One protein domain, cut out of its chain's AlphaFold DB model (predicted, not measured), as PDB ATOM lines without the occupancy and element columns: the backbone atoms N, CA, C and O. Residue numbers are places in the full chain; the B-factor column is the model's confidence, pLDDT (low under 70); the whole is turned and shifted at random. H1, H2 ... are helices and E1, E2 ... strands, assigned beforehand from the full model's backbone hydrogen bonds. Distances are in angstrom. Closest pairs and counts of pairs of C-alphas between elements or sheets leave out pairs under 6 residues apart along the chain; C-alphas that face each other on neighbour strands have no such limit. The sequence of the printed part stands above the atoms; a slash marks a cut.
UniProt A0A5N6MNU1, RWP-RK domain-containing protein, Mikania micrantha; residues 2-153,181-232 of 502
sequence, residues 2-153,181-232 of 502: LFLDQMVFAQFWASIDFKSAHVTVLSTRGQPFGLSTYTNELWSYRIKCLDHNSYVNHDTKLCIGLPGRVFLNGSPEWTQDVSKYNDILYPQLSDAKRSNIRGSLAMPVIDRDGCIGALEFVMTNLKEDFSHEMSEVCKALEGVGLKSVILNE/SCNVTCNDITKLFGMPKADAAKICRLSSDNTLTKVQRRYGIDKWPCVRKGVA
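Overview. This is residues 2 to 153 and 181 to 232 of the 502 residues of the protein "RWP-RK domain-containing protein" of Mikania micrantha (UniProt A0A5N6MNU1). A twisted sheet of seven strands curls round helix H2, with H4 over E6 and H1 over E1 on opposite faces of the sheet. H3 packs on H1, and H5, H6 and H7 make a small helical lobe at one end of the domain, where H5 grazes the sheet. The 204 printed residues have seven named helices and seven named strands, in the order E1 E2 E3 H1 E4 H2 E5 H3 E6 E7 H4 H5 H6 H7. The sheet is branched at E1, its neighbour pairs are antiparallel, and the class is mixed, helices and strands. The whole is compact, with a radius of gyration of the C-alphas of 17.1 A and spans of 53 by 38 by 34 A.

Along the chain. E1, residues 8 to 18, begins at C-alpha 8 (94.197, 42.653, -15.110) and is 31.6 A long. E2 is residues 23 to 27, E3 33 to 35, H1 40 to 49, 14.1 A, and E4 53 to 57. H2 is residues 66 to 73, E5 77 to 79 and H3 93 to 98. E6, residues 103 to 111, is 26.4 A long, and E7, 114 to 123, is 27.7 A. H4, residues 131 to 142, is 16.6 A long. H5 is residues 186 to 190, H6 197 to 203, and H7, 209 to 218, 14.4 A, ends at C-alpha 218 (122.407, 30.669, -30.926).

Arrangement. E2 and E3 lie on one side of E1, E7 on the other. N 16 and O 25 of the hairpin E1 and E2 are 2.8 A apart, N 10 and O 34 of E1 and E3 2.8 A, and N 11 and O 120 of E1 and E7 2.8 A. E4 is the neighbour of E2, with N 24 and O 56 at 2.8 A. E6 and E7 form a hairpin, N 105 and O 121 at 2.8 A; E5 is at the edge beside E6, N 79 and O 104 at 2.8 A. The closest C-alphas of H2 and E4 are those of Ser 54 and Gly 68, 5.4 A. H1 runs along E1 at a height over the sheet of 9.3 A. H1 and H3 touch at Tyr 45 and Ala 96, their closest C-alphas, 6.0 A, at a shallow tilt of 28 degrees, opposite ways. H4 has a height over the sheet of 9.7 A. H6 and H7 touch, about perpendicular at 88 degrees, closest at C-alphas Ala 198 and Asp 209, 5.3 A. In H1 to H7 every O i to N i+4 pair is within hydrogen-bond range.

Size, cuts and confidence. The C-alphas of Leu 2 and Ser 207, the two farthest apart, are 53.9 A apart. Residues 154 to 180 are not printed, and C-alphas 153 and 181 are 43.4 A apart across the cut. The link from E5 to H3 is long. Mean pLDDT of the printed part is 82.9; 23 residues are under 70, among them residues 2 to 8 and 227 to 232.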
ATOM      1  N   LEU A   2      91.555  47.509  -3.527       40.94
ATOM      2  CA  LEU A   2      91.273  46.136  -3.956       40.94
ATOM      3  C   LEU A   2      92.214  45.781  -5.118       40.94
ATOM      4  O   LEU A   2      92.635  46.668  -5.854       40.94
ATOM      5  N   PHE A   3      92.500  44.494  -5.329       46.56
ATOM      6  CA  PHE A   3      93.219  43.980  -6.514       46.56
ATOM      7  C   PHE A   3      92.589  44.446  -7.860       46.56
ATOM      8  O   PHE A   3      93.188  44.314  -8.921       46.56
ATOM      9  N   LEU A   4      91.376  45.008  -7.795       48.00
ATOM     10  CA  LEU A   4      90.392  45.213  -8.857       48.00
ATOM     11  C   LEU A   4      90.339  46.625  -9.450       48.00
ATOM     12  O   LEU A   4      89.618  46.825 -10.420       48.00
ATOM     13  N   ASP A   5      91.091  47.598  -8.930       47.34
ATOM     14  CA  ASP A   5      91.078  48.960  -9.501       47.34
ATOM     15  C   ASP A   5      91.836  49.041 -10.849       47.34
ATOM     16  O   ASP A   5      92.017  50.122 -11.410       47.34
ATOM     17  N   GLN A   6      92.324  47.908 -11.376       56.44
ATOM     18  CA  GLN A   6      93.128  47.829 -12.595       56.44
ATOM     19  C   GLN A   6      92.631  46.715 -13.535       56.44
ATOM     20  O   GLN A   6      92.163  45.656 -13.109       56.44
ATOM     21  N   MET A   7      92.739  46.962 -14.844       56.91
ATOM     22  CA  MET A   7      92.462  45.982 -15.898       56.91
ATOM     23  C   MET A   7      93.555  44.910 -15.886       56.91
ATOM     24  O   MET A   7      94.667  45.148 -16.360       56.91
ATOM     25  N   VAL A   8      93.245  43.744 -15.324       67.06
ATOM     26  CA  VAL A   8      94.197  42.653 -15.110       67.06
ATOM     27  C   VAL A   8      93.701  41.398 -15.821       67.06
ATOM     28  O   VAL A   8      92.542  40.997 -15.710       67.06
ATOM     29  N   PHE A   9      94.608  40.750 -16.543       82.44
ATOM     30  CA  PHE A   9      94.456  39.398 -17.073       82.44
ATOM     31  C   PHE A   9      95.385  38.462 -16.308       82.44
ATOM     32  O   PHE A   9      96.563  38.769 -16.163       82.44
ATOM     33  N   ALA A  10      94.871  37.322 -15.850       85.56
ATOM     34  CA  ALA A  10      95.639  36.293 -15.162       85.56
ATOM     35  C   ALA A  10      95.662  35.007 -15.989       85.56
ATOM     36  O   ALA A  10      94.639  34.602 -16.537       85.56
ATOM     37  N   GLN A  11      96.795  34.314 -16.043       86.62
ATOM     38  CA  GLN A  11      96.891  32.995 -16.663       86.62
ATOM     39  C   GLN A  11      97.901  32.092 -15.971       86.62
ATOM     40  O   GLN A  11      98.929  32.542 -15.468       86.62
ATOM     41  N   PHE A  12      97.627  30.791 -15.998       88.00
ATOM     42  CA  PHE A  12      98.541  29.784 -15.486       88.00
ATOM     43  C   PHE A  12      99.433  29.204 -16.592       88.00
ATOM     44  O   PHE A  12      98.960  28.722 -17.623       88.00
ATOM     45  N   TRP A  13     100.739  29.213 -16.337       94.50
ATOM     46  CA  TRP A  13     101.777  28.562 -17.125       94.50
ATOM     47  C   TRP A  13     102.148  27.239 -16.461       94.50
ATOM     48  O   TRP A  13     102.896  27.210 -15.485       94.50
ATOM     49  N   ALA A  14     101.627  26.137 -16.993       86.81
ATOM     50  CA  ALA A  14     101.867  24.804 -16.455       86.81
ATOM     51  C   ALA A  14     103.211  24.249 -16.925       86.81
ATOM     52  O   ALA A  14     103.533  24.336 -18.113       86.81
ATOM     53  N   SER A  15     103.962  23.625 -16.018       91.31
ATOM     54  CA  SER A  15     105.192  22.916 -16.373       91.31
ATOM     55  C   SER A  15     104.916  21.609 -17.136       91.31
ATOM     56  O   SER A  15     103.906  20.918 -16.951       91.31
ATOM     57  N   ILE A  16     105.813  21.295 -18.069       86.88
ATOM     58  CA  ILE A  16     105.851  20.067 -18.862       86.88
ATOM     59  C   ILE A  16     107.301  19.579 -18.853       86.88
ATOM     60  O   ILE A  16     108.174  20.174 -19.493       86.88
ATOM     61  N   ASP A  17     107.557  18.489 -18.133       85.69
ATOM     62  CA  ASP A  17     108.914  17.989 -17.920       85.69
ATOM     63  C   ASP A  17     109.359  17.007 -19.003       85.69
ATOM     64  O   ASP A  17     108.869  15.882 -19.129       85.69
ATOM     65  N   PHE A  18     110.406  17.383 -19.730       83.94
ATOM     66  CA  PHE A  18     111.136  16.513 -20.639       83.94
ATOM     67  C   PHE A  18     112.325  15.901 -19.896       83.94
ATOM     68  O   PHE A  18     113.480  16.215 -20.179       83.94
ATOM     69  N   LYS A  19     112.043  14.986 -18.955       80.56
ATOM     70  CA  LYS A  19     113.045  14.379 -18.048       80.56
ATOM     71  C   LYS A  19     114.298  13.881 -18.768       80.56
ATOM     72  O   LYS A  19     115.410  14.157 -18.345       80.56
ATOM     73  N   SER A  20     114.128  13.219 -19.913       77.25
ATOM     74  CA  SER A  20     115.260  12.683 -20.684       77.25
ATOM     75  C   SER A  20     116.183  13.748 -21.295       77.25
ATOM     76  O   SER A  20     117.282  13.426 -21.737       77.25
ATOM     77  N   ALA A  21     115.717  14.995 -21.363       79.38
ATOM     78  CA  ALA A  21     116.463  16.151 -21.828       79.38
ATOM     79  C   ALA A  21     116.873  17.088 -20.678       79.38
ATOM     80  O   ALA A  21     117.580  18.045 -20.957       79.38
ATOM     81  N   HIS A  22     116.478  16.827 -19.423       88.00
ATOM     82  CA  HIS A  22     116.679  17.748 -18.289       88.00
ATOM     83  C   HIS A  22     116.131  19.161 -18.563       88.00
ATOM     84  O   HIS A  22     116.696  20.172 -18.151       88.00
ATOM     85  N   VAL A  23     115.009  19.217 -19.283       90.06
ATOM     86  CA  VAL A  23     114.357  20.455 -19.716       90.06
ATOM     87  C   VAL A  23     112.913  20.469 -19.242       90.06
ATOM     88  O   VAL A  23     112.225  19.453 -19.338       90.06
ATOM     89  N   THR A  24     112.441  21.636 -18.823       90.88
ATOM     90  CA  THR A  24     111.028  21.924 -18.579       90.88
ATOM     91  C   THR A  24     110.556  22.989 -19.560       90.88
ATOM     92  O   THR A  24     111.246  23.974 -19.821       90.88
ATOM     93  N   VAL A  25     109.370  22.784 -20.123       90.69
ATOM     94  CA  VAL A  25     108.674  23.773 -20.951       90.69
ATOM     95  C   VAL A  25     107.434  24.221 -20.193       90.69
ATOM     96  O   VAL A  25     106.697  23.371 -19.704       90.69
ATOM     97  N   LEU A  26     107.189  25.525 -20.102       91.94
ATOM     98  CA  LEU A  26     105.945  26.049 -19.550       91.94
ATOM     99  C   LEU A  26     105.007  26.480 -20.671       91.94
ATOM    100  O   LEU A  26     105.423  27.185 -21.593       91.94
ATOM    101  N   SER A  27     103.743  26.071 -20.573       85.38
ATOM    102  CA  SER A  27     102.723  26.349 -21.584       85.38
ATOM    103  C   SER A  27     101.403  26.777 -20.956       85.38
ATOM    104  O   SER A  27     101.025  26.321 -19.878       85.38
ATOM    105  N   THR A  28     100.676  27.622 -21.677       81.31
ATOM    106  CA  THR A  28      99.329  28.084 -21.326       81.31
ATOM    107  C   THR A  28      98.217  27.255 -21.976       81.31
ATOM    108  O   THR A  28      97.030  27.447 -21.687       81.31
ATOM    109  N   ARG A  29      98.580  26.326 -22.874       73.56
ATOM    110  CA  ARG A  29      97.631  25.489 -23.616       73.56
ATOM    111  C   ARG A  29      96.847  24.585 -22.670       73.56
ATOM    112  O   ARG A  29      97.427  23.807 -21.913       73.56
ATOM    113  N   GLY A  30      95.519  24.684 -22.737       67.12
ATOM    114  CA  GLY A  30      94.613  23.927 -21.869       67.12
ATOM    115  C   GLY A  30      94.714  24.297 -20.385       67.12
ATOM    116  O   GLY A  30      94.297  23.504 -19.544       67.12
ATOM    117  N   GLN A  31      95.296  25.457 -20.061       77.94
ATOM    118  CA  GLN A  31      95.469  25.937 -18.689       77.94
ATOM    119  C   GLN A  31      94.471  27.050 -18.343       77.94
ATOM    120  O   GLN A  31      94.032  27.770 -19.249       77.94
ATOM    121  N   PRO A  32      94.123  27.201 -17.050       74.44
ATOM    122  CA  PRO A  32      93.181  28.218 -16.599       74.44
ATOM    123  C   PRO A  32      93.710  29.641 -16.802       74.44
ATOM    124  O   PRO A  32      94.917  29.898 -16.782       74.44
ATOM    125  N   PHE A  33      92.773  30.562 -17.005       78.00
ATOM    126  CA  PHE A  33      93.003  31.996 -17.139       78.00
ATOM    127  C   PHE A  33      91.762  32.760 -16.659       78.00
ATOM    128  O   PHE A  33      90.693  32.170 -16.519       78.00
ATOM    129  N   GLY A  34      91.904  34.057 -16.413       69.62
ATOM    130  CA  GLY A  34      90.827  34.938 -15.973       69.62
ATOM    131  C   GLY A  34      91.068  36.382 -16.394       69.62
ATOM    132  O   GLY A  34      92.199  36.780 -16.672       69.62
ATOM    133  N   LEU A  35      89.992  37.159 -16.456       70.44
ATOM    134  CA  LEU A  35      89.975  38.557 -16.886       70.44
ATOM    135  C   LEU A  35      89.148  39.354 -15.878       70.44
ATOM    136  O   LEU A  35      88.020  38.957 -15.597       70.44
ATOM    137  N   SER A  36      89.679  40.466 -15.362       65.19
ATOM    138  CA  SER A  36      88.887  41.388 -14.533       65.19
ATOM    139  C   SER A  36      87.940  42.241 -15.380       65.19
ATOM    140  O   SER A  36      86.833  42.563 -14.956       65.19
ATOM    141  N   THR A  37      88.343  42.567 -16.610       62.16
ATOM    142  CA  THR A  37      87.511  43.243 -17.608       62.16
ATOM    143  C   THR A  37      87.758  42.627 -18.978       62.16
ATOM    144  O   THR A  37      88.900  42.329 -19.333       62.16
ATOM    145  N   TYR A  38      86.693  42.408 -19.750       63.44
ATOM    146  CA  TYR A  38      86.825  41.936 -21.123       63.44
ATOM    147  C   TYR A  38      87.230  43.115 -22.006       63.44
ATOM    148  O   TYR A  38      86.437  44.024 -22.238       63.44
ATOM    149  N   THR A  39      88.472  43.103 -22.485       64.69
ATOM    150  CA  THR A  39      88.955  44.069 -23.473       64.69
ATOM    151  C   THR A  39      89.615  43.333 -24.635       64.69
ATOM    152  O   THR A  39      90.164  42.234 -24.468       64.69
ATOM    153  N   ASN A  40      89.568  43.934 -25.825       68.88
ATOM    154  CA  ASN A  40      90.152  43.349 -27.032       68.88
ATOM    155  C   ASN A  40      91.665  43.145 -26.889       68.88
ATOM    156  O   ASN A  40      92.208  42.167 -27.402       68.88
ATOM    157  N   GLU A  41      92.337  44.026 -26.152       80.12
ATOM    158  CA  GLU A  41      93.760  43.978 -25.822       80.12
ATOM    159  C   GLU A  41      94.116  42.686 -25.084       80.12
ATOM    160  O   GLU A  41      94.922  41.882 -25.572       80.12
ATOM    161  N   LEU A  42      93.477  42.463 -23.929       76.38
ATOM    162  CA  LEU A  42      93.762  41.336 -23.046       76.38
ATOM    163  C   LEU A  42      93.358  40.003 -23.688       76.38
ATOM    164  O   LEU A  42      94.096  39.018 -23.600       76.38
ATOM    165  N   TRP A  43      92.223  39.975 -24.395       75.69
ATOM    166  CA  TRP A  43      91.788  38.782 -25.120       75.69
ATOM    167  C   TRP A  43      92.734  38.433 -26.273       75.69
ATOM    168  O   TRP A  43      93.181  37.288 -26.394       75.69
ATOM    169  N   SER A  44      93.113  39.422 -27.086       73.50
ATOM    170  CA  SER A  44      94.075  39.217 -28.173       73.50
ATOM    171  C   SER A  44      95.408  38.700 -27.640       73.50
ATOM    172  O   SER A  44      95.987  37.781 -28.224       73.50
ATOM    173  N   TYR A  45      95.862  39.220 -26.496       83.06
ATOM    174  CA  TYR A  45      97.080  38.750 -25.848       83.06
ATOM    175  C   TYR A  45      96.972  37.275 -25.437       83.06
ATOM    176  O   TYR A  45      97.846  36.479 -25.790       83.06
ATOM    177  N   ARG A  46      95.865  36.870 -24.791       81.44
ATOM    178  CA  ARG A  46      95.604  35.467 -24.415       81.44
ATOM    179  C   ARG A  46      95.704  34.526 -25.609       81.44
ATOM    180  O   ARG A  46      96.368  33.494 -25.514       81.44
ATOM    181  N   ILE A  47      95.048  34.867 -26.719       73.81
ATOM    182  CA  ILE A  47      95.050  34.026 -27.920       73.81
ATOM    183  C   ILE A  47      96.473  33.848 -28.448       73.81
ATOM    184  O   ILE A  47      96.858  32.731 -28.791       73.81
ATOM    185  N   LYS A  48      97.287  34.910 -28.449       80.81
ATOM    186  CA  LYS A  48      98.695  34.811 -28.853       80.81
ATOM    187  C   LYS A  48      99.515  33.975 -27.877       80.81
ATOM    188  O   LYS A  48     100.288  33.136 -28.331       80.81
ATOM    189  N   CYS A  49      99.304  34.100 -26.565       79.56
ATOM    190  CA  CYS A  49      99.979  33.284 -25.546       79.56
ATOM    191  C   CYS A  49      99.820  31.771 -25.746       79.56
ATOM    192  O   CYS A  49     100.697  31.033 -25.302       79.56
ATOM    193  N   LEU A  50      98.774  31.301 -26.439       75.12
ATOM    194  CA  LEU A  50      98.608  29.881 -26.784       75.12
ATOM    195  C   LEU A  50      99.686  29.363 -27.746       75.12
ATOM    196  O   LEU A  50      99.927  28.156 -27.805       75.12
ATOM    197  N   ASP A  51     100.333  30.246 -28.501       77.38
ATOM    198  CA  ASP A  51     101.422  29.877 -29.398       77.38
ATOM    199  C   ASP A  51     102.777  29.881 -28.697       77.38
ATOM    200  O   ASP A  51     103.676  29.163 -29.128       77.38
ATOM    201  N   HIS A  52     102.935  30.655 -27.623       82.50
ATOM    202  CA  HIS A  52     104.214  30.844 -26.949       82.50
ATOM    203  C   HIS A  52     104.444  29.806 -25.852       82.50
ATOM    204  O   HIS A  52     103.533  29.412 -25.127       82.50
ATOM    205  N   ASN A  53     105.704  29.405 -25.694       89.19
ATOM    206  CA  ASN A  53     106.138  28.594 -24.567       89.19
ATOM    207  C   ASN A  53     107.358  29.234 -23.912       89.19
ATOM    208  O   ASN A  53     108.180  29.863 -24.578       89.19
ATOM    209  N   SER A  54     107.497  29.009 -22.613       92.31
ATOM    210  CA  SER A  54     108.705  29.339 -21.865       92.31
ATOM    211  C   SER A  54     109.545  28.078 -21.646       92.31
ATOM    212  O   SER A  54     109.025  26.963 -21.697       92.31
ATOM    213  N   TYR A  55     110.855  28.229 -21.472       93.12
ATOM    214  CA  TYR A  55     111.804  27.116 -21.434       93.12
ATOM    215  C   TYR A  55     112.773  27.250 -20.277       93.12
ATOM    216  O   TYR A  55     113.225  28.350 -19.969       93.12
ATOM    217  N   VAL A  56     113.115  26.111 -19.686       93.25
ATOM    218  CA  VAL A  56     114.078  25.979 -18.599       93.25
ATOM    219  C   VAL A  56     114.946  24.755 -18.863       93.25
ATOM    220  O   VAL A  56     114.429  23.652 -19.041       93.25
ATOM    221  N   ASN A  57     116.263  24.930 -18.861       92.44
ATOM    222  CA  ASN A  57     117.226  23.837 -18.793       92.44
ATOM    223  C   ASN A  57     117.780  23.757 -17.365       92.44
ATOM    224  O   ASN A  57     118.360  24.713 -16.851       92.44
ATOM    225  N   HIS A  58     117.612  22.599 -16.727       89.69
ATOM    226  CA  HIS A  58     118.011  22.391 -15.335       89.69
ATOM    227  C   HIS A  58     119.519  22.215 -15.144       89.69
ATOM    228  O   HIS A  58     120.016  22.543 -14.064       89.69
ATOM    229  N   ASP A  59     120.217  21.735 -16.179       88.81
ATOM    230  CA  ASP A  59     121.662  21.489 -16.190       88.81
ATOM    231  C   ASP A  59     122.427  22.812 -16.335       88.81
ATOM    232  O   ASP A  59     123.328  23.109 -15.555       88.81
ATOM    233  N   THR A  60     122.052  23.629 -17.325       87.44
ATOM    234  CA  THR A  60     122.750  24.887 -17.648       87.44
ATOM    235  C   THR A  60     122.180  26.106 -16.933       87.44
ATOM    236  O   THR A  60     122.760  27.184 -17.029       87.44
ATOM    237  N   LYS A  61     121.035  25.958 -16.252       88.81
ATOM    238  CA  LYS A  61     120.251  27.062 -15.667       88.81
ATOM    239  C   LYS A  61     119.803  28.114 -16.690       88.81
ATOM    240  O   LYS A  61     119.384  29.208 -16.320       88.81
ATOM    241  N   LEU A  62     119.834  27.778 -17.981       89.62
ATOM    242  CA  LEU A  62     119.287  28.624 -19.031       89.62
ATOM    243  C   LEU A  62     117.762  28.673 -18.923       89.62
ATOM    244  O   LEU A  62     117.100  27.636 -18.862       89.62
ATOM    245  N   CYS A  63     117.207  29.875 -19.003       91.25
ATOM    246  CA  CYS A  63     115.773  30.117 -19.025       91.25
ATOM    247  C   CYS A  63     115.405  31.114 -20.133       91.25
ATOM    248  O   CYS A  63     116.145  32.053 -20.421       91.25
ATOM    249  N   ILE A  64     114.257  30.892 -20.772       91.94
ATOM    250  CA  ILE A  64     113.694  31.752 -21.821       91.94
ATOM    251  C   ILE A  64     112.257  32.071 -21.431       91.94
ATOM    252  O   ILE A  64     111.464  31.159 -21.191       91.94
ATOM    253  N   GLY A  65     111.907  33.355 -21.412       92.75
ATOM    254  CA  GLY A  65     110.604  33.848 -20.974       92.75
ATOM    255  C   GLY A  65     110.474  34.042 -19.464       92.75
ATOM    256  O   GLY A  65     111.066  33.314 -18.666       92.75
ATOM    257  N   LEU A  66     109.661  35.034 -19.094       93.69
ATOM    258  CA  LEU A  66     109.338  35.393 -17.712       93.69
ATOM    259  C   LEU A  66     108.842  34.195 -16.871       93.69
ATOM    260  O   LEU A  66     109.395  33.983 -15.792       93.69
ATOM    261  N   PRO A  67     107.909  33.340 -17.350       95.56
ATOM    262  CA  PRO A  67     107.452  32.186 -16.570       95.56
ATOM    263  C   PRO A  67     108.579  31.208 -16.212       95.56
ATOM    264  O   PRO A  67     108.593  30.652 -15.121       95.56
ATOM    265  N   GLY A  68     109.539  31.006 -17.113       94.75
ATOM    266  CA  GLY A  68     110.661  30.088 -16.935       94.75
ATOM    267  C   GLY A  68     111.689  30.601 -15.941       94.75
ATOM    268  O   GLY A  68     112.224  29.808 -15.170       94.75
ATOM    269  N   ARG A  69     111.925  31.920 -15.904       94.75
ATOM    270  CA  ARG A  69     112.767  32.549 -14.874       94.75
ATOM    271  C   ARG A  69     112.162  32.381 -13.489       94.75
ATOM    272  O   ARG A  69     112.828  31.880 -12.590       94.75
ATOM    273  N   VAL A  70     110.882  32.716 -13.348       94.69
ATOM    274  CA  VAL A  70     110.135  32.556 -12.093       94.69
ATOM    275  C   VAL A  70     110.097  31.095 -11.649       94.69
ATOM    276  O   VAL A  70     110.332  30.791 -10.482       94.69
ATOM    277  N   PHE A  71     109.870  30.174 -12.586       94.88
ATOM    278  CA  PHE A  71     109.876  28.742 -12.308       94.88
ATOM    279  C   PHE A  71     111.234  28.245 -11.805       94.88
ATOM    280  O   PHE A  71     111.289  27.507 -10.823       94.88
ATOM    281  N   LEU A  72     112.321  28.649 -12.469       92.62
ATOM    282  CA  LEU A  72     113.677  28.223 -12.130       92.62
ATOM    283  C   LEU A  72     114.158  28.816 -10.801       92.62
ATOM    284  O   LEU A  72     114.773  28.107 -10.008       92.62
ATOM    285  N   ASN A  73     113.883  30.100 -10.570       90.75
ATOM    286  CA  ASN A  73     114.348  30.820  -9.386       90.75
ATOM    287  C   ASN A  73     113.463  30.558  -8.160       90.75
ATOM    288  O   ASN A  73     113.913  30.729  -7.031       90.75
ATOM    289  N   GLY A  74     112.203  30.158  -8.369       90.62
ATOM    290  CA  GLY A  74     111.226  29.996  -7.292       90.62
ATOM    291  C   GLY A  74     110.840  31.317  -6.621       90.62
ATOM    292  O   GLY A  74     110.319  31.307  -5.508       90.62
ATOM    293  N   SER A  75     111.096  32.446  -7.284       90.12
ATOM    294  CA  SER A  75     110.835  33.797  -6.789       90.12
ATOM    295  C   SER A  75     110.005  34.597  -7.793       90.12
ATOM    296  O   SER A  75     110.125  34.362  -8.998       90.12
ATOM    297  N   PRO A  76     109.186  35.553  -7.329       91.81
ATOM    298  CA  PRO A  76     108.388  36.382  -8.216       91.81
ATOM    299  C   PRO A  76     109.255  37.337  -9.037       91.81
ATOM    300  O   PRO A  76     110.318  37.771  -8.594       91.81
ATOM    301  N   GLU A  77     108.776  37.690 -10.224       91.56
ATOM    302  CA  GLU A  77     109.377  38.709 -11.085       91.56
ATOM    303  C   GLU A  77     108.271  39.586 -11.668       91.56
ATOM    304  O   GLU A  77     107.192  39.098 -12.005       91.56
ATOM    305  N   TRP A  78     108.529  40.882 -11.798       90.19
ATOM    306  CA  TRP A  78     107.572  41.819 -12.364       90.19
ATOM    307  C   TRP A  78     108.270  42.959 -13.106       90.19
ATOM    308  O   TRP A  78     109.452  43.231 -12.903       90.19
ATOM    309  N   THR A  79     107.522  43.632 -13.974       87.25
ATOM    310  CA  THR A  79     107.953  44.838 -14.677       87.25
ATOM    311  C   THR A  79     106.802  45.828 -14.786       87.25
ATOM    312  O   THR A  79     105.654  45.453 -15.033       87.25
ATOM    313  N   GLN A  80     107.133  47.113 -14.656       85.31
ATOM    314  CA  GLN A  80     106.213  48.211 -14.955       85.31
ATOM    315  C   GLN A  80     105.884  48.276 -16.453       85.31
ATOM    316  O   GLN A  80     104.815  48.743 -16.831       85.31
ATOM    317  N   ASP A  81     106.829  47.854 -17.304       87.00
ATOM    318  CA  ASP A  81     106.701  47.920 -18.756       87.00
ATOM    319  C   ASP A  81     107.465  46.777 -19.441       87.00
ATOM    320  O   ASP A  81     108.700  46.757 -19.473       87.00
ATOM    321  N   VAL A  82     106.729  45.837 -20.033       89.38
ATOM    322  CA  VAL A  82     107.269  44.722 -20.821       89.38
ATOM    323  C   VAL A  82     108.043  45.209 -22.042       89.38
ATOM    324  O   VAL A  82     108.894  44.480 -22.540       89.38
ATOM    325  N   SER A  83     107.829  46.450 -22.505       87.56
ATOM    326  CA  SER A  83     108.578  47.026 -23.628       87.56
ATOM    327  C   SER A  83     110.089  47.112 -23.383       87.56
ATOM    328  O   SER A  83     110.847  47.145 -24.356       87.56
ATOM    329  N   LYS A  84     110.508  47.088 -22.107       87.00
ATOM    330  CA  LYS A  84     111.906  47.069 -21.650       87.00
ATOM    331  C   LYS A  84     112.582  45.703 -21.829       87.00
ATOM    332  O   LYS A  84     113.805  45.623 -21.766       87.00
ATOM    333  N   TYR A  85     111.815  44.632 -22.043       87.50
ATOM    334  CA  TYR A  85     112.354  43.299 -22.303       87.50
ATOM    335  C   TYR A  85     112.751  43.101 -23.772       87.50
ATOM    336  O   TYR A  85     112.330  43.835 -24.666       87.50
ATOM    337  N   ASN A  86     113.555  42.063 -24.020       87.94
ATOM    338  CA  ASN A  86     113.836  41.527 -25.353       87.94
ATOM    339  C   ASN A  86     113.061  40.211 -25.596       87.94
ATOM    340  O   ASN A  86     112.343  39.726 -24.719       87.94
ATOM    341  N   ASP A  87     113.210  39.623 -26.783       82.38
ATOM    342  CA  ASP A  87     112.512  38.403 -27.210       82.38
ATOM    343  C   ASP A  87     112.999  37.115 -26.519       82.38
ATOM    344  O   ASP A  87     112.328  36.088 -26.588       82.38
ATOM    345  N   ILE A  88     114.133  37.151 -25.818       87.00
ATOM    346  CA  ILE A  88     114.589  36.052 -24.955       87.00
ATOM    347  C   ILE A  88     113.903  36.151 -23.589       87.00
ATOM    348  O   ILE A  88     113.426  35.154 -23.044       87.00
ATOM    349  N   LEU A  89     113.818  37.361 -23.036       89.88
ATOM    350  CA  LEU A  89     113.224  37.601 -21.724       89.88
ATOM    351  C   LEU A  89     111.699  37.539 -21.748       89.88
ATOM    352  O   LEU A  89     111.086  37.143 -20.754       89.88
ATOM    353  N   TYR A  90     111.094  37.893 -22.875       90.12
ATOM    354  CA  TYR A  90     109.653  37.890 -23.066       90.12
ATOM    355  C   TYR A  90     109.326  37.492 -24.520       90.12
ATOM    356  O   TYR A  90     109.109  38.355 -25.366       90.12
ATOM    357  N   PRO A  91     109.323  36.186 -24.862       88.62
ATOM    358  CA  PRO A  91     109.133  35.698 -26.237       88.62
ATOM    359  C   PRO A  91     107.883  36.221 -26.945       88.62
ATOM    360  O   PRO A  91     107.870  36.396 -28.164       88.62
ATOM    361  N   GLN A  92     106.838  36.513 -26.176       89.44
ATOM    362  CA  GLN A  92     105.585  37.082 -26.649       89.44
ATOM    363  C   GLN A  92     105.583  38.615 -26.754       89.44
ATOM    364  O   GLN A  92     104.542  39.201 -27.025       89.44
ATOM    365  N   LEU A  93     106.725  39.294 -26.588       91.06
ATOM    366  CA  LEU A  93     106.835  40.759 -26.556       91.06
ATOM    367  C   LEU A  93     106.179  41.464 -27.739       91.06
ATOM    368  O   LEU A  93     105.512  42.478 -27.563       91.06
ATOM    369  N   SER A  94     106.376  40.954 -28.954       89.25
ATOM    370  CA  SER A  94     105.793  41.588 -30.139       89.25
ATOM    371  C   SER A  94     104.263  41.532 -30.132       89.25
ATOM    372  O   SER A  94     103.615  42.453 -30.620       89.25
ATOM    373  N   ASP A  95     103.693  40.454 -29.594       88.12
ATOM    374  CA  ASP A  95     102.254  40.254 -29.466       88.12
ATOM    375  C   ASP A  95     101.718  41.057 -28.272       88.12
ATOM    376  O   ASP A  95     100.714  41.746 -28.406       88.12
ATOM    377  N   ALA A  96     102.464  41.109 -27.165       90.94
ATOM    378  CA  ALA A  96     102.191  41.963 -26.010       90.94
ATOM    379  C   ALA A  96     102.107  43.450 -26.392       90.94
ATOM    380  O   ALA A  96     101.140  44.118 -26.044       90.94
ATOM    381  N   LYS A  97     103.064  43.956 -27.186       91.06
ATOM    382  CA  LYS A  97     103.058  45.339 -27.697       91.06
ATOM    383  C   LYS A  97     101.845  45.623 -28.582       91.06
ATOM    384  O   LYS A  97     101.237  46.679 -28.455       91.06
ATOM    385  N   ARG A  98     101.487  44.686 -29.467       88.62
ATOM    386  CA  ARG A  98     100.303  44.802 -30.340       88.62
ATOM    387  C   ARG A  98      98.996  44.787 -29.548       88.62
ATOM    388  O   ARG A  98      98.048  45.446 -29.945       88.62
ATOM    389  N   SER A  99      98.987  44.088 -28.421       85.56
ATOM    390  CA  SER A  99      97.900  44.064 -27.446       85.56
ATOM    391  C   SER A  99      98.011  45.152 -26.371       85.56
ATOM    392  O   SER A  99      97.347  45.042 -25.353       85.56
ATOM    393  N   ASN A 100      98.866  46.167 -26.537       89.81
ATOM    394  CA  ASN A 100      99.062  47.252 -25.566       89.81
ATOM    395  C   ASN A 100      99.315  46.783 -24.113       89.81
ATOM    396  O   ASN A 100      98.961  47.461 -23.151       89.81
ATOM    397  N   ILE A 101      99.928  45.613 -23.932       90.62
ATOM    398  CA  ILE A 101     100.331  45.125 -22.615       90.62
ATOM    399  C   ILE A 101     101.538  45.934 -22.148       90.62
ATOM    400  O   ILE A 101     102.510  46.105 -22.889       90.62
ATOM    401  N   ARG A 102     101.472  46.422 -20.908       89.56
ATOM    402  CA  ARG A 102     102.499  47.248 -20.273       89.56
ATOM    403  C   ARG A 102     103.038  46.555 -19.031       89.56
ATOM    404  O   ARG A 102     104.160  46.068 -19.078       89.56
ATOM    405  N   GLY A 103     102.266  46.449 -17.956       88.38
ATOM    406  CA  GLY A 103     102.720  45.771 -16.741       88.38
ATOM    407  C   GLY A 103     102.619  44.247 -16.831       88.38
ATOM    408  O   GLY A 103     101.698  43.706 -17.450       88.38
ATOM    409  N   SER A 104     103.549  43.547 -16.181       91.00
ATOM    410  CA  SER A 104     103.487  42.092 -15.998       91.00
ATOM    411  C   SER A 104     104.067  41.696 -14.641       91.00
ATOM    412  O   SER A 104     105.131  42.179 -14.267       91.00
ATOM    413  N   LEU A 105     103.375  40.815 -13.922       92.00
ATOM    414  CA  LEU A 105     103.803  40.147 -12.694       92.00
ATOM    415  C   LEU A 105     103.710  38.642 -12.918       92.00
ATOM    416  O   LEU A 105     102.683  38.146 -13.364       92.00
ATOM    417  N   ALA A 106     104.745  37.899 -12.555       94.31
ATOM    418  CA  ALA A 106     104.728  36.449 -12.542       94.31
ATOM    419  C   ALA A 106     105.091  35.922 -11.150       94.31
ATOM    420  O   ALA A 106     106.108  36.297 -10.569       94.31
ATOM    421  N   MET A 107     104.244  35.035 -10.629       95.12
ATOM    422  CA  MET A 107     104.352  34.421  -9.306       95.12
ATOM    423  C   MET A 107     104.590  32.913  -9.457       95.12
ATOM    424  O   MET A 107     103.861  32.264 -10.215       95.12
ATOM    425  N   PRO A 108     105.580  32.321  -8.765       96.31
ATOM    426  CA  PRO A 108     105.806  30.884  -8.820       96.31
ATOM    427  C   PRO A 108     104.658  30.151  -8.124       96.31
ATOM    428  O   PRO A 108     104.219  30.540  -7.045       96.31
ATOM    429  N   VAL A 109     104.188  29.060  -8.722       95.19
ATOM    430  CA  VAL A 109     103.222  28.163  -8.084       95.19
ATOM    431  C   VAL A 109     103.987  26.956  -7.575       95.19
ATOM    432  O   VAL A 109     104.522  26.180  -8.366       95.19
ATOM    433  N   ILE A 110     104.061  26.812  -6.256       94.00
ATOM    434  CA  ILE A 110     104.861  25.792  -5.580       94.00
ATOM    435  C   ILE A 110     103.924  24.810  -4.879       94.00
ATOM    436  O   ILE A 110     103.058  25.205  -4.097       94.00
ATOM    437  N   ASP A 111     104.119  23.524  -5.148       90.62
ATOM    438  CA  ASP A 111     103.526  22.426  -4.385       90.62
ATOM    439  C   ASP A 111     104.627  21.716  -3.571       90.62
ATOM    440  O   ASP A 111     105.795  22.108  -3.598       90.62
ATOM    441  N   ARG A 112     104.273  20.667  -2.824       84.12
ATOM    442  CA  ARG A 112     105.186  19.907  -1.948       84.12
ATOM    443  C   ARG A 112     106.475  19.466  -2.645       84.12
ATOM    444  O   ARG A 112     107.526  19.475  -2.011       84.12
ATOM    445  N   ASP A 113     106.383  19.123  -3.928       81.88
ATOM    446  CA  ASP A 113     107.482  18.576  -4.729       81.88
ATOM    447  C   ASP A 113     108.285  19.647  -5.494       81.88
ATOM    448  O   ASP A 113     109.197  19.316  -6.253       81.88
ATOM    449  N   GLY A 114     107.972  20.933  -5.294       89.12
ATOM    450  CA  GLY A 114     108.666  22.064  -5.910       89.12
ATOM    451  C   GLY A 114     107.757  22.952  -6.760       89.12
ATOM    452  O   GLY A 114     106.529  22.905  -6.672       89.12
ATOM    453  N   CYS A 115     108.379  23.807  -7.573       93.12
ATOM    454  CA  CYS A 115     107.657  24.682  -8.489       93.12
ATOM    455  C   CYS A 115     106.991  23.845  -9.591       93.12
ATOM    456  O   CYS A 115     107.643  23.036 -10.245       93.12
ATOM    457  N   ILE A 116     105.686  24.030  -9.780       92.25
ATOM    458  CA  ILE A 116     104.837  23.286 -10.728       92.25
ATOM    459  C   ILE A 116     104.356  24.168 -11.889       92.25
ATOM    460  O   ILE A 116     103.806  23.665 -12.874       92.25
ATOM    461  N   GLY A 117     104.593  25.475 -11.815       94.19
ATOM    462  CA  GLY A 117     104.245  26.434 -12.854       94.19
ATOM    463  C   GLY A 117     104.401  27.873 -12.380       94.19
ATOM    464  O   GLY A 117     104.994  28.131 -11.334       94.19
ATOM    465  N   ALA A 118     103.839  28.806 -13.136       96.56
ATOM    466  CA  ALA A 118     103.790  30.216 -12.764       96.56
ATOM    467  C   ALA A 118     102.409  30.808 -13.065       96.56
ATOM    468  O   ALA A 118     101.806  30.491 -14.092       96.56
ATOM    469  N   LEU A 119     101.911  31.673 -12.187       94.94
ATOM    470  CA  LEU A 119     100.766  32.537 -12.462       94.94
ATOM    471  C   LEU A 119     101.283  33.866 -13.003       94.94
ATOM    472  O   LEU A 119     102.036  34.549 -12.319       94.94
ATOM    473  N   GLU A 120     100.896  34.216 -14.224       95.31
ATOM    474  CA  GLU A 120     101.192  35.512 -14.832       95.31
ATOM    475  C   GLU A 120      99.958  36.407 -14.750       95.31
ATOM    476  O   GLU A 120      98.866  35.989 -15.127       95.31
ATOM    477  N   PHE A 121     100.166  37.643 -14.319       91.06
ATOM    478  CA  PHE A 121      99.211  38.735 -14.312       91.06
ATOM    479  C   PHE A 121      99.745  39.827 -15.232       91.06
ATOM    480  O   PHE A 121     100.890  40.248 -15.086       91.06
ATOM    481  N   VAL A 122      98.947  40.290 -16.186       90.44
ATOM    482  CA  VAL A 122      99.330  41.381 -17.089       90.44
ATOM    483  C   VAL A 122      98.272  42.465 -17.097       90.44
ATOM    484  O   VAL A 122      97.108  42.221 -16.783       90.44
ATOM    485  N   MET A 123      98.695  43.656 -17.493       86.50
ATOM    486  CA  MET A 123      97.867  44.851 -17.484       86.50
ATOM    487  C   MET A 123      98.264  45.789 -18.621       86.50
ATOM    488  O   MET A 123      99.406  45.782 -19.086       86.50
ATOM    489  N   THR A 124      97.316  46.600 -19.080       86.25
ATOM    490  CA  THR A 124      97.519  47.566 -20.174       86.25
ATOM    491  C   THR A 124      98.038  48.921 -19.686       86.25
ATOM    492  O   THR A 124      98.491  49.744 -20.479       86.25
ATOM    493  N   ASN A 125      98.023  49.163 -18.374       81.31
ATOM    494  CA  ASN A 125      98.552  50.364 -17.738       81.31
ATOM    495  C   ASN A 125      99.940  50.132 -17.118       81.31
ATOM    496  O   ASN A 125     100.373  49.006 -16.872       81.31
ATOM    497  N   LEU A 126     100.654  51.232 -16.880       78.38
ATOM    498  CA  LEU A 126     101.879  51.224 -16.086       78.38
ATOM    499  C   LEU A 126     101.513  51.085 -14.606       78.38
ATOM    500  O   LEU A 126     100.630  51.794 -14.121       78.38
ATOM    501  N   LYS A 127     102.218  50.214 -13.884       73.75
ATOM    502  CA  LYS A 127     102.058  50.042 -12.438       73.75
ATOM    503  C   LYS A 127     103.416  49.969 -11.778       73.75
ATOM    504  O   LYS A 127     104.249  49.167 -12.188       73.75
ATOM    505  N   GLU A 128     103.628  50.814 -10.775       73.75
ATOM    506  CA  GLU A 128     104.953  51.009 -10.195       73.75
ATOM    507  C   GLU A 128     105.312  50.061  -9.056       73.75
ATOM    508  O   GLU A 128     106.497  49.905  -8.788       73.75
ATOM    509  N   ASP A 129     104.325  49.440  -8.416       79.25
ATOM    510  CA  ASP A 129     104.496  48.534  -7.282       79.25
ATOM    511  C   ASP A 129     103.456  47.414  -7.377       79.25
ATOM    512  O   ASP A 129     102.294  47.684  -7.673       79.25
ATOM    513  N   PHE A 130     103.892  46.178  -7.136       83.56
ATOM    514  CA  PHE A 130     103.079  44.959  -7.161       83.56
ATOM    515  C   PHE A 130     103.013  44.264  -5.789       83.56
ATOM    516  O   PHE A 130     102.515  43.146  -5.687       83.56
ATOM    517  N   SER A 131     103.534  44.884  -4.725       84.31
ATOM    518  CA  SER A 131     103.659  44.264  -3.398       84.31
ATOM    519  C   SER A 131     102.312  43.817  -2.827       84.31
ATOM    520  O   SER A 131     102.198  42.737  -2.241       84.31
ATOM    521  N   HIS A 132     101.271  44.626  -3.031       82.50
ATOM    522  CA  HIS A 132      99.915  44.290  -2.611       82.50
ATOM    523  C   HIS A 132      99.373  43.080  -3.385       82.50
ATOM    524  O   HIS A 132      98.893  42.122  -2.782       82.50
ATOM    525  N   GLU A 133      99.512  43.079  -4.711       83.69
ATOM    526  CA  GLU A 133      99.087  41.987  -5.588       83.69
ATOM    527  C   GLU A 133      99.812  40.687  -5.245       83.69
ATOM    528  O   GLU A 133      99.176  39.642  -5.141       83.69
ATOM    529  N   MET A 134     101.123  40.743  -4.995       88.50
ATOM    530  CA  MET A 134     101.898  39.583  -4.553       88.50
ATOM    531  C   MET A 134     101.354  39.002  -3.245       88.50
ATOM    532  O   MET A 134     101.199  37.786  -3.136       88.50
ATOM    533  N   SER A 135     101.040  39.857  -2.263       86.56
ATOM    534  CA  SER A 135     100.435  39.436  -0.994       86.56
ATOM    535  C   SER A 135      99.094  38.729  -1.214       86.56
ATOM    536  O   SER A 135      98.875  37.649  -0.664       86.56
ATOM    537  N   GLU A 136      98.210  39.293  -2.037       84.94
ATOM    538  CA  GLU A 136      96.902  38.691  -2.319       84.94
ATOM    539  C   GLU A 136      97.026  37.359  -3.071       84.94
ATOM    540  O   GLU A 136      96.357  36.386  -2.718       84.94
ATOM    541  N   VAL A 137      97.939  37.266  -4.044       89.50
ATOM    542  CA  VAL A 137      98.215  36.012  -4.761       89.50
ATOM    543  C   VAL A 137      98.718  34.931  -3.806       89.50
ATOM    544  O   VAL A 137      98.258  33.791  -3.881       89.50
ATOM    545  N   CYS A 138      99.622  35.268  -2.883       90.12
ATOM    546  CA  CYS A 138     100.113  34.323  -1.880       90.12
ATOM    547  C   CYS A 138      98.988  33.818  -0.971       90.12
ATOM    548  O   CYS A 138      98.839  32.606  -0.825       90.12
ATOM    549  N   LYS A 139      98.142  34.712  -0.442       87.88
ATOM    550  CA  LYS A 139      96.978  34.324   0.376       87.88
ATOM    551  C   LYS A 139      96.024  33.403  -0.390       87.88
ATOM    552  O   LYS A 139      95.555  32.403   0.154       87.88
ATOM    553  N   ALA A 140      95.752  33.711  -1.659       83.62
ATOM    554  CA  ALA A 140      94.883  32.891  -2.497       83.62
ATOM    555  C   ALA A 140      95.475  31.490  -2.742       83.62
ATOM    556  O   ALA A 140      94.756  30.495  -2.632       83.62
ATOM    557  N   LEU A 141      96.782  31.401  -3.025       89.19
ATOM    558  CA  LEU A 141      97.495  30.130  -3.203       89.19
ATOM    559  C   LEU A 141      97.496  29.285  -1.923       89.19
ATOM    560  O   LEU A 141      97.208  28.086  -1.981       89.19
ATOM    561  N   GLU A 142      97.753  29.901  -0.769       92.38
ATOM    562  CA  GLU A 142      97.709  29.230   0.535       92.38
ATOM    563  C   GLU A 142      96.324  28.637   0.817       92.38
ATOM    564  O   GLU A 142      96.219  27.489   1.258       92.38
ATOM    565  N   GLY A 143      95.260  29.366   0.465       84.00
ATOM    566  CA  GLY A 143      93.873  28.921   0.615       84.00
ATOM    567  C   GLY A 143      93.509  27.653  -0.171       84.00
ATOM    568  O   GLY A 143      92.526  26.998   0.162       84.00
ATOM    569  N   VAL A 144      94.295  27.272  -1.185       79.75
ATOM    570  CA  VAL A 144      94.116  26.029  -1.967       79.75
ATOM    571  C   VAL A 144      95.218  24.991  -1.695       79.75
ATOM    572  O   VAL A 144      95.346  23.975  -2.394       79.75
ATOM    573  N   GLY A 145      96.034  25.227  -0.663       87.00
ATOM    574  CA  GLY A 145      97.144  24.363  -0.269       87.00
ATOM    575  C   GLY A 145      98.321  24.381  -1.247       87.00
ATOM    576  O   GLY A 145      99.014  23.371  -1.359       87.00
ATOM    577  N   LEU A 146      98.508  25.481  -1.979       92.12
ATOM    578  CA  LEU A 146      99.699  25.787  -2.776       92.12
ATOM    579  C   LEU A 146     100.502  26.895  -2.084       92.12
ATOM    580  O   LEU A 146     100.068  27.464  -1.086       92.12
ATOM    581  N   LYS A 147     101.702  27.182  -2.584       92.88
ATOM    582  CA  LYS A 147     102.589  28.203  -2.024       92.88
ATOM    583  C   LYS A 147     103.165  29.092  -3.117       92.88
ATOM    584  O   LYS A 147     103.283  28.683  -4.269       92.88
ATOM    585  N   SER A 148     103.576  30.282  -2.711       88.69
ATOM    586  CA  SER A 148     104.471  31.164  -3.455       88.69
ATOM    587  C   SER A 148     105.412  31.846  -2.460       88.69
ATOM    588  O   SER A 148     105.246  31.719  -1.247       88.69
ATOM    589  N   VAL A 149     106.422  32.540  -2.971       83.75
ATOM    590  CA  VAL A 149     107.373  33.318  -2.178       83.75
ATOM    591  C   VAL A 149     107.104  34.803  -2.406       83.75
ATOM    592  O   VAL A 149     106.882  35.223  -3.541       83.75
ATOM    593  N   ILE A 150     107.144  35.597  -1.338       74.75
ATOM    594  CA  ILE A 150     107.267  37.057  -1.410       74.75
ATOM    595  C   ILE A 150     108.712  37.378  -1.049       74.75
ATOM    596  O   ILE A 150     109.206  36.916  -0.020       74.75
ATOM    597  N   LEU A 151     109.403  38.149  -1.883       64.00
ATOM    598  CA  LEU A 151     110.701  38.688  -1.500       64.00
ATOM    599  C   LEU A 151     110.469  39.973  -0.699       64.00
ATOM    600  O   LEU A 151     110.136  41.013  -1.261       64.00
ATOM    601  N   ASN A 152     110.639  39.893   0.622       46.50
ATOM    602  CA  ASN A 152     110.817  41.072   1.466       46.50
ATOM    603  C   ASN A 152     112.236  41.591   1.227       46.50
ATOM    604  O   ASN A 152     113.151  41.073   1.849       46.50
ATOM    605  N   GLU A 153     112.406  42.520   0.281       40.41
ATOM    606  CA  GLU A 153     113.446  43.571   0.222       40.41
ATOM    607  C   GLU A 153     113.658  44.027  -1.232       40.41
ATOM    608  O   GLU A 153     114.246  43.318  -2.035       40.41
ATOM    609  N   SER A 181     118.163  30.805 -42.231       72.50
ATOM    610  CA  SER A 181     118.510  30.535 -40.829       72.50
ATOM    611  C   SER A 181     118.886  31.763 -39.980       72.50
ATOM    612  O   SER A 181     118.859  31.677 -38.753       72.50
ATOM    613  N   CYS A 182     119.256  32.902 -40.580       70.44
ATOM    614  CA  CYS A 182     119.511  34.128 -39.816       70.44
ATOM    615  C   CYS A 182     118.217  34.821 -39.379       70.44
ATOM    616  O   CYS A 182     118.228  35.490 -38.355       70.44
ATOM    617  N   ASN A 183     117.108  34.579 -40.084       82.06
ATOM    618  CA  ASN A 183     115.822  35.238 -39.840       82.06
ATOM    619  C   ASN A 183     114.929  34.505 -38.828       82.06
ATOM    620  O   ASN A 183     113.870  35.017 -38.486       82.06
ATOM    621  N   VAL A 184     115.316  33.303 -38.387       84.75
ATOM    622  CA  VAL A 184     114.553  32.548 -37.382       84.75
ATOM    623  C   VAL A 184     114.833  33.139 -36.004       84.75
ATOM    624  O   VAL A 184     115.990  33.165 -35.578       84.75
ATOM    625  N   THR A 185     113.779  33.597 -35.333       85.94
ATOM    626  CA  THR A 185     113.834  34.229 -34.008       85.94
ATOM    627  C   THR A 185     113.795  33.201 -32.872       85.94
ATOM    628  O   THR A 185     113.468  32.029 -33.087       85.94
ATOM    629  N   CYS A 186     114.087  33.634 -31.639       84.81
ATOM    630  CA  CYS A 186     113.923  32.791 -30.450       84.81
ATOM    631  C   CYS A 186     112.463  32.340 -30.314       84.81
ATOM    632  O   CYS A 186     112.164  31.161 -30.114       84.81
ATOM    633  N   ASN A 187     111.544  33.281 -30.527       81.88
ATOM    634  CA  ASN A 187     110.118  33.025 -30.482       81.88
ATOM    635  C   ASN A 187     109.708  31.914 -31.463       81.88
ATOM    636  O   ASN A 187     109.118  30.929 -31.026       81.88
ATOM    637  N   ASP A 188     110.105  31.997 -32.739       84.62
ATOM    638  CA  ASP A 188     109.788  30.978 -33.759       84.62
ATOM    639  C   ASP A 188     110.180  29.558 -33.329       84.62
ATOM    640  O   ASP A 188     109.506  28.589 -33.674       84.62
ATOM    641  N   ILE A 189     111.257  29.431 -32.554       87.06
ATOM    642  CA  ILE A 189     111.737  28.157 -32.020       87.06
ATOM    643  C   ILE A 189     110.877  27.690 -30.845       87.06
ATOM    644  O   ILE A 189     110.451  26.534 -30.817       87.06
ATOM    645  N   THR A 190     110.608  28.575 -29.881       84.62
ATOM    646  CA  THR A 190     109.870  28.226 -28.653       84.62
ATOM    647  C   THR A 190     108.445  27.737 -28.926       84.62
ATOM    648  O   THR A 190     107.950  26.844 -28.232       84.62
ATOM    649  N   LYS A 191     107.803  28.229 -29.997       83.38
ATOM    650  CA  LYS A 191     106.470  27.776 -30.443       83.38
ATOM    651  C   LYS A 191     106.432  26.298 -30.853       83.38
ATOM    652  O   LYS A 191     105.368  25.679 -30.862       83.38
ATOM    653  N   LEU A 192     107.589  25.724 -31.190       85.00
ATOM    654  CA  LEU A 192     107.728  24.382 -31.762       85.00
ATOM    655  C   LEU A 192     108.181  23.329 -30.739       85.00
ATOM    656  O   LEU A 192     108.357  22.159 -31.090       85.00
ATOM    657  N   PHE A 193     108.370  23.708 -29.473       84.19
ATOM    658  CA  PHE A 193     108.718  22.761 -28.416       84.19
ATOM    659  C   PHE A 193     107.643  21.688 -28.224       84.19
ATOM    660  O   PHE A 193     106.446  21.943 -28.300       84.19
ATOM    661  N   GLY A 194     108.088  20.455 -27.983       77.19
ATOM    662  CA  GLY A 194     107.255  19.253 -27.966       77.19
ATOM    663  C   GLY A 194     107.175  18.547 -29.322       77.19
ATOM    664  O   GLY A 194     106.953  17.335 -29.356       77.19
ATOM    665  N   MET A 195     107.439  19.246 -30.433       80.50
ATOM    666  CA  MET A 195     107.401  18.663 -31.776       80.50
ATOM    667  C   MET A 195     108.690  17.908 -32.131       80.50
ATOM    668  O   MET A 195     109.772  18.242 -31.631       80.50
ATOM    669  N   PRO A 196     108.632  16.916 -33.042       84.06
ATOM    670  CA  PRO A 196     109.834  16.317 -33.602       84.06
ATOM    671  C   PRO A 196     110.709  17.372 -34.283       84.06
ATOM    672  O   PRO A 196     110.231  18.195 -35.065       84.06
ATOM    673  N   LYS A 197     112.020  17.309 -34.035       86.38
ATOM    674  CA  LYS A 197     112.988  18.290 -34.543       86.38
ATOM    675  C   LYS A 197     112.967  18.438 -36.070       86.38
ATOM    676  O   LYS A 197     113.104  19.541 -36.588       86.38
ATOM    677  N   ALA A 198     112.750  17.336 -36.788       83.69
ATOM    678  CA  ALA A 198     112.622  17.344 -38.243       83.69
ATOM    679  C   ALA A 198     111.402  18.151 -38.722       83.69
ATOM    680  O   ALA A 198     111.486  18.853 -39.728       83.69
ATOM    681  N   ASP A 199     110.284  18.088 -37.998       83.75
ATOM    682  CA  ASP A 199     109.065  18.813 -38.359       83.75
ATOM    683  C   ASP A 199     109.183  20.293 -37.997       83.75
ATOM    684  O   ASP A 199     108.791  21.148 -38.789       83.75
ATOM    685  N   ALA A 200     109.825  20.601 -36.867       86.12
ATOM    686  CA  ALA A 200     110.172  21.972 -36.505       86.12
ATOM    687  C   ALA A 200     111.077  22.628 -37.565       86.12
ATOM    688  O   ALA A 200     110.809  23.743 -38.008       86.12
ATOM    689  N   ALA A 201     112.095  21.912 -38.057       87.44
ATOM    690  CA  ALA A 201     112.985  22.422 -39.100       87.44
ATOM    691  C   ALA A 201     112.227  22.745 -40.399       87.44
ATOM    692  O   ALA A 201     112.482  23.780 -41.018       87.44
ATOM    693  N   LYS A 202     111.258  21.901 -40.783       86.06
ATOM    694  CA  LYS A 202     110.389  22.142 -41.945       86.06
ATOM    695  C   LYS A 202     109.500  23.371 -41.756       86.06
ATOM    696  O   LYS A 202     109.388  24.165 -42.685       86.06
ATOM    697  N   ILE A 203     108.901  23.549 -40.576       81.44
ATOM    698  CA  ILE A 203     108.049  24.713 -40.270       81.44
ATOM    699  C   ILE A 203     108.865  26.009 -40.341       81.44
ATOM    700  O   ILE A 203     108.439  26.965 -40.986       81.44
ATOM    701  N   CYS A 204     110.092  26.006 -39.814       83.25
ATOM    702  CA  CYS A 204     111.036  27.118 -39.961       83.25
ATOM    703  C   CYS A 204     111.615  27.265 -41.385       83.25
ATOM    704  O   CYS A 204     112.489  28.102 -41.609       83.25
ATOM    705  N   ARG A 205     111.175  26.448 -42.356       86.50
ATOM    706  CA  ARG A 205     111.658  26.431 -43.750       86.50
ATOM    707  C   ARG A 205     113.182  26.272 -43.855       86.50
ATOM    708  O   ARG A 205     113.822  26.852 -44.739       86.50
ATOM    709  N   LEU A 206     113.765  25.495 -42.944       87.06
ATOM    710  CA  LEU A 206     115.194  25.206 -42.887       87.06
ATOM    711  C   LEU A 206     115.534  23.963 -43.709       87.06
ATOM    712  O   LEU A 206     114.725  23.054 -43.873       87.06
ATOM    713  N   SER A 207     116.769  23.915 -44.207       85.19
ATOM    714  CA  SER A 207     117.248  22.822 -45.060       85.19
ATOM    715  C   SER A 207     117.412  21.485 -44.334       85.19
ATOM    716  O   SER A 207     117.410  20.444 -44.980       85.19
ATOM    717  N   SER A 208     117.600  21.499 -43.010       87.94
ATOM    718  CA  SER A 208     117.797  20.293 -42.200       87.94
ATOM    719  C   SER A 208     117.569  20.558 -40.709       87.94
ATOM    720  O   SER A 208     117.587  21.703 -40.246       87.94
ATOM    721  N   ASP A 209     117.432  19.481 -39.940       88.44
ATOM    722  CA  ASP A 209     117.484  19.481 -38.475       88.44
ATOM    723  C   ASP A 209     118.851  19.930 -37.921       88.44
ATOM    724  O   ASP A 209     118.921  20.545 -36.856       88.44
ATOM    725  N   ASN A 210     119.940  19.709 -38.659       89.44
ATOM    726  CA  ASN A 210     121.262  20.257 -38.353       89.44
ATOM    727  C   ASN A 210     121.280  21.787 -38.455       89.44
ATOM    728  O   ASN A 210     121.862  22.456 -37.600       89.44
ATOM    729  N   THR A 211     120.603  22.361 -39.451       89.44
ATOM    730  CA  THR A 211     120.427  23.817 -39.552       89.44
ATOM    731  C   THR A 211     119.630  24.338 -38.358       89.44
ATOM    732  O   THR A 211     120.054  25.306 -37.729       89.44
ATOM    733  N   LEU A 212     118.546  23.655 -37.973       89.50
ATOM    734  CA  LEU A 212     117.797  23.998 -36.761       89.50
ATOM    735  C   LEU A 212     118.665  23.881 -35.499       89.50
ATOM    736  O   LEU A 212     118.580  24.733 -34.625       89.50
ATOM    737  N   THR A 213     119.556  22.886 -35.427       91.00
ATOM    738  CA  THR A 213     120.513  22.722 -34.317       91.00
ATOM    739  C   THR A 213     121.419  23.943 -34.162       91.00
ATOM    740  O   THR A 213     121.650  24.398 -33.047       91.00
ATOM    741  N   LYS A 214     121.919  24.498 -35.271       90.38
ATOM    742  CA  LYS A 214     122.736  25.721 -35.245       90.38
ATOM    743  C   LYS A 214     121.926  26.929 -34.777       90.38
ATOM    744  O   LYS A 214     122.425  27.726 -33.992       90.38
ATOM    745  N   VAL A 215     120.680  27.034 -35.238       89.56
ATOM    746  CA  VAL A 215     119.768  28.124 -34.876       89.56
ATOM    747  C   VAL A 215     119.412  28.078 -33.385       89.56
ATOM    748  O   VAL A 215     119.615  29.069 -32.699       89.56
ATOM    749  N   GLN A 216     118.978  26.933 -32.846       89.88
ATOM    750  CA  GLN A 216     118.638  26.814 -31.417       89.88
ATOM    751  C   GLN A 216     119.852  27.078 -30.504       89.88
ATOM    752  O   GLN A 216     119.710  27.703 -29.458       89.88
ATOM    753  N   ARG A 217     121.063  26.671 -30.924       90.31
ATOM    754  CA  ARG A 217     122.297  26.892 -30.154       90.31
ATOM    755  C   ARG A 217     122.678  28.367 -30.058       90.31
ATOM    756  O   ARG A 217     123.312  28.736 -29.079       90.31
ATOM    757  N   ARG A 218     122.260  29.205 -31.016       89.06
ATOM    758  CA  ARG A 218     122.407  30.669 -30.926       89.06
ATOM    759  C   ARG A 218     121.718  31.231 -29.679       89.06
ATOM    760  O   ARG A 218     122.188  32.208 -29.123       89.06
ATOM    761  N   TYR A 219     120.642  30.585 -29.239       87.38
ATOM    762  CA  TYR A 219     119.868  30.961 -28.057       87.38
ATOM    763  C   TYR A 219     120.220  30.109 -26.826       87.38
ATOM    764  O   TYR A 219     119.434  30.025 -25.891       87.38
ATOM    765  N   GLY A 220     121.361  29.408 -26.844       85.38
ATOM    766  CA  GLY A 220     121.812  28.555 -25.738       85.38
ATOM    767  C   GLY A 220     121.059  27.224 -25.587       85.38
ATOM    768  O   GLY A 220     121.380  26.442 -24.696       85.38
ATOM    769  N   ILE A 221     120.089  26.919 -26.457       88.94
ATOM    770  CA  ILE A 221     119.309  25.676 -26.388       88.94
ATOM    771  C   ILE A 221     120.161  24.527 -26.944       88.94
ATOM    772  O   ILE A 221     120.302  24.341 -28.157       88.94
ATOM    773  N   ASP A 222     120.724  23.724 -26.055       86.44
ATOM    774  CA  ASP A 222     121.578  22.573 -26.351       86.44
ATOM    775  C   ASP A 222     120.770  21.308 -26.690       86.44
ATOM    776  O   ASP A 222     121.100  20.588 -27.640       86.44
ATOM    777  N   LYS A 223     119.671  21.072 -25.966       85.44
ATOM    778  CA  LYS A 223     118.787  19.910 -26.106       85.44
ATOM    779  C   LYS A 223     117.410  20.347 -26.601       85.44
ATOM    780  O   LYS A 223     116.780  21.237 -26.048       85.44
ATOM    781  N   TRP A 224     116.932  19.713 -27.673       88.25
ATOM    782  CA  TRP A 224     115.603  19.998 -28.218       88.25
ATOM    783  C   TRP A 224     114.524  19.268 -27.399       88.25
ATOM    784  O   TRP A 224     114.558  18.032 -27.359       88.25
ATOM    785  N   PRO A 225     113.561  19.974 -26.779       83.81
ATOM    786  CA  PRO A 225     112.475  19.329 -26.055       83.81
ATOM    787  C   PRO A 225     111.489  18.724 -27.056       83.81
ATOM    788  O   PRO A 225     110.672  19.422 -27.653       83.81
ATOM    789  N   CYS A 226     111.569  17.411 -27.267       80.69
ATOM    790  CA  CYS A 226     110.599  16.667 -28.064       80.69
ATOM    791  C   CYS A 226     110.054  15.459 -27.316       80.69
ATOM    792  O   CYS A 226     110.750  14.792 -26.545       80.69
ATOM    793  N   VAL A 227     108.801  15.125 -27.619       65.31
ATOM    794  CA  VAL A 227     108.232  13.834 -27.246       65.31
ATOM    795  C   VAL A 227     108.822  12.791 -28.198       65.31
ATOM    796  O   VAL A 227     108.559  12.813 -29.402       65.31
ATOM    797  N   ARG A 228     109.674  11.886 -27.694       52.19
ATOM    798  CA  ARG A 228     110.205  10.789 -28.523       52.19
ATOM    799  C   ARG A 228     109.042   9.906 -28.989       52.19
ATOM    800  O   ARG A 228     108.155   9.579 -28.202       52.19
ATOM    801  N   LYS A 229     109.066   9.491 -30.261       43.69
ATOM    802  CA  LYS A 229     108.142   8.487 -30.820       43.69
ATOM    803  C   LYS A 229     108.277   7.200 -29.994       43.69
ATOM    804  O   LYS A 229     109.271   6.499 -30.125       43.69
ATOM    805  N   GLY A 230     107.319   6.935 -29.111       36.72
ATOM    806  CA  GLY A 230     107.377   5.820 -28.158       36.72
ATOM    807  C   GLY A 230     106.205   5.792 -27.179       36.72
ATOM    808  O   GLY A 230     105.797   4.724 -26.742       36.72
ATOM    809  N   VAL A 231     105.572   6.939 -26.919       35.91
ATOM    810  CA  VAL A 231     104.193   6.957 -26.419       35.91
ATOM    811  C   VAL A 231     103.292   6.705 -27.624       35.91
ATOM    812  O   VAL A 231     103.436   7.395 -28.636       35.91
ATOM    813  N   ALA A 232     102.433   5.681 -27.557       30.61
ATOM    814  CA  ALA A 232     101.469   5.361 -28.608       30.61
ATOM    815  C   ALA A 232     100.833   6.659 -29.122       30.61
ATOM    816  O   ALA A 232     100.232   7.397 -28.341       30.61
TER     817      ALA A 232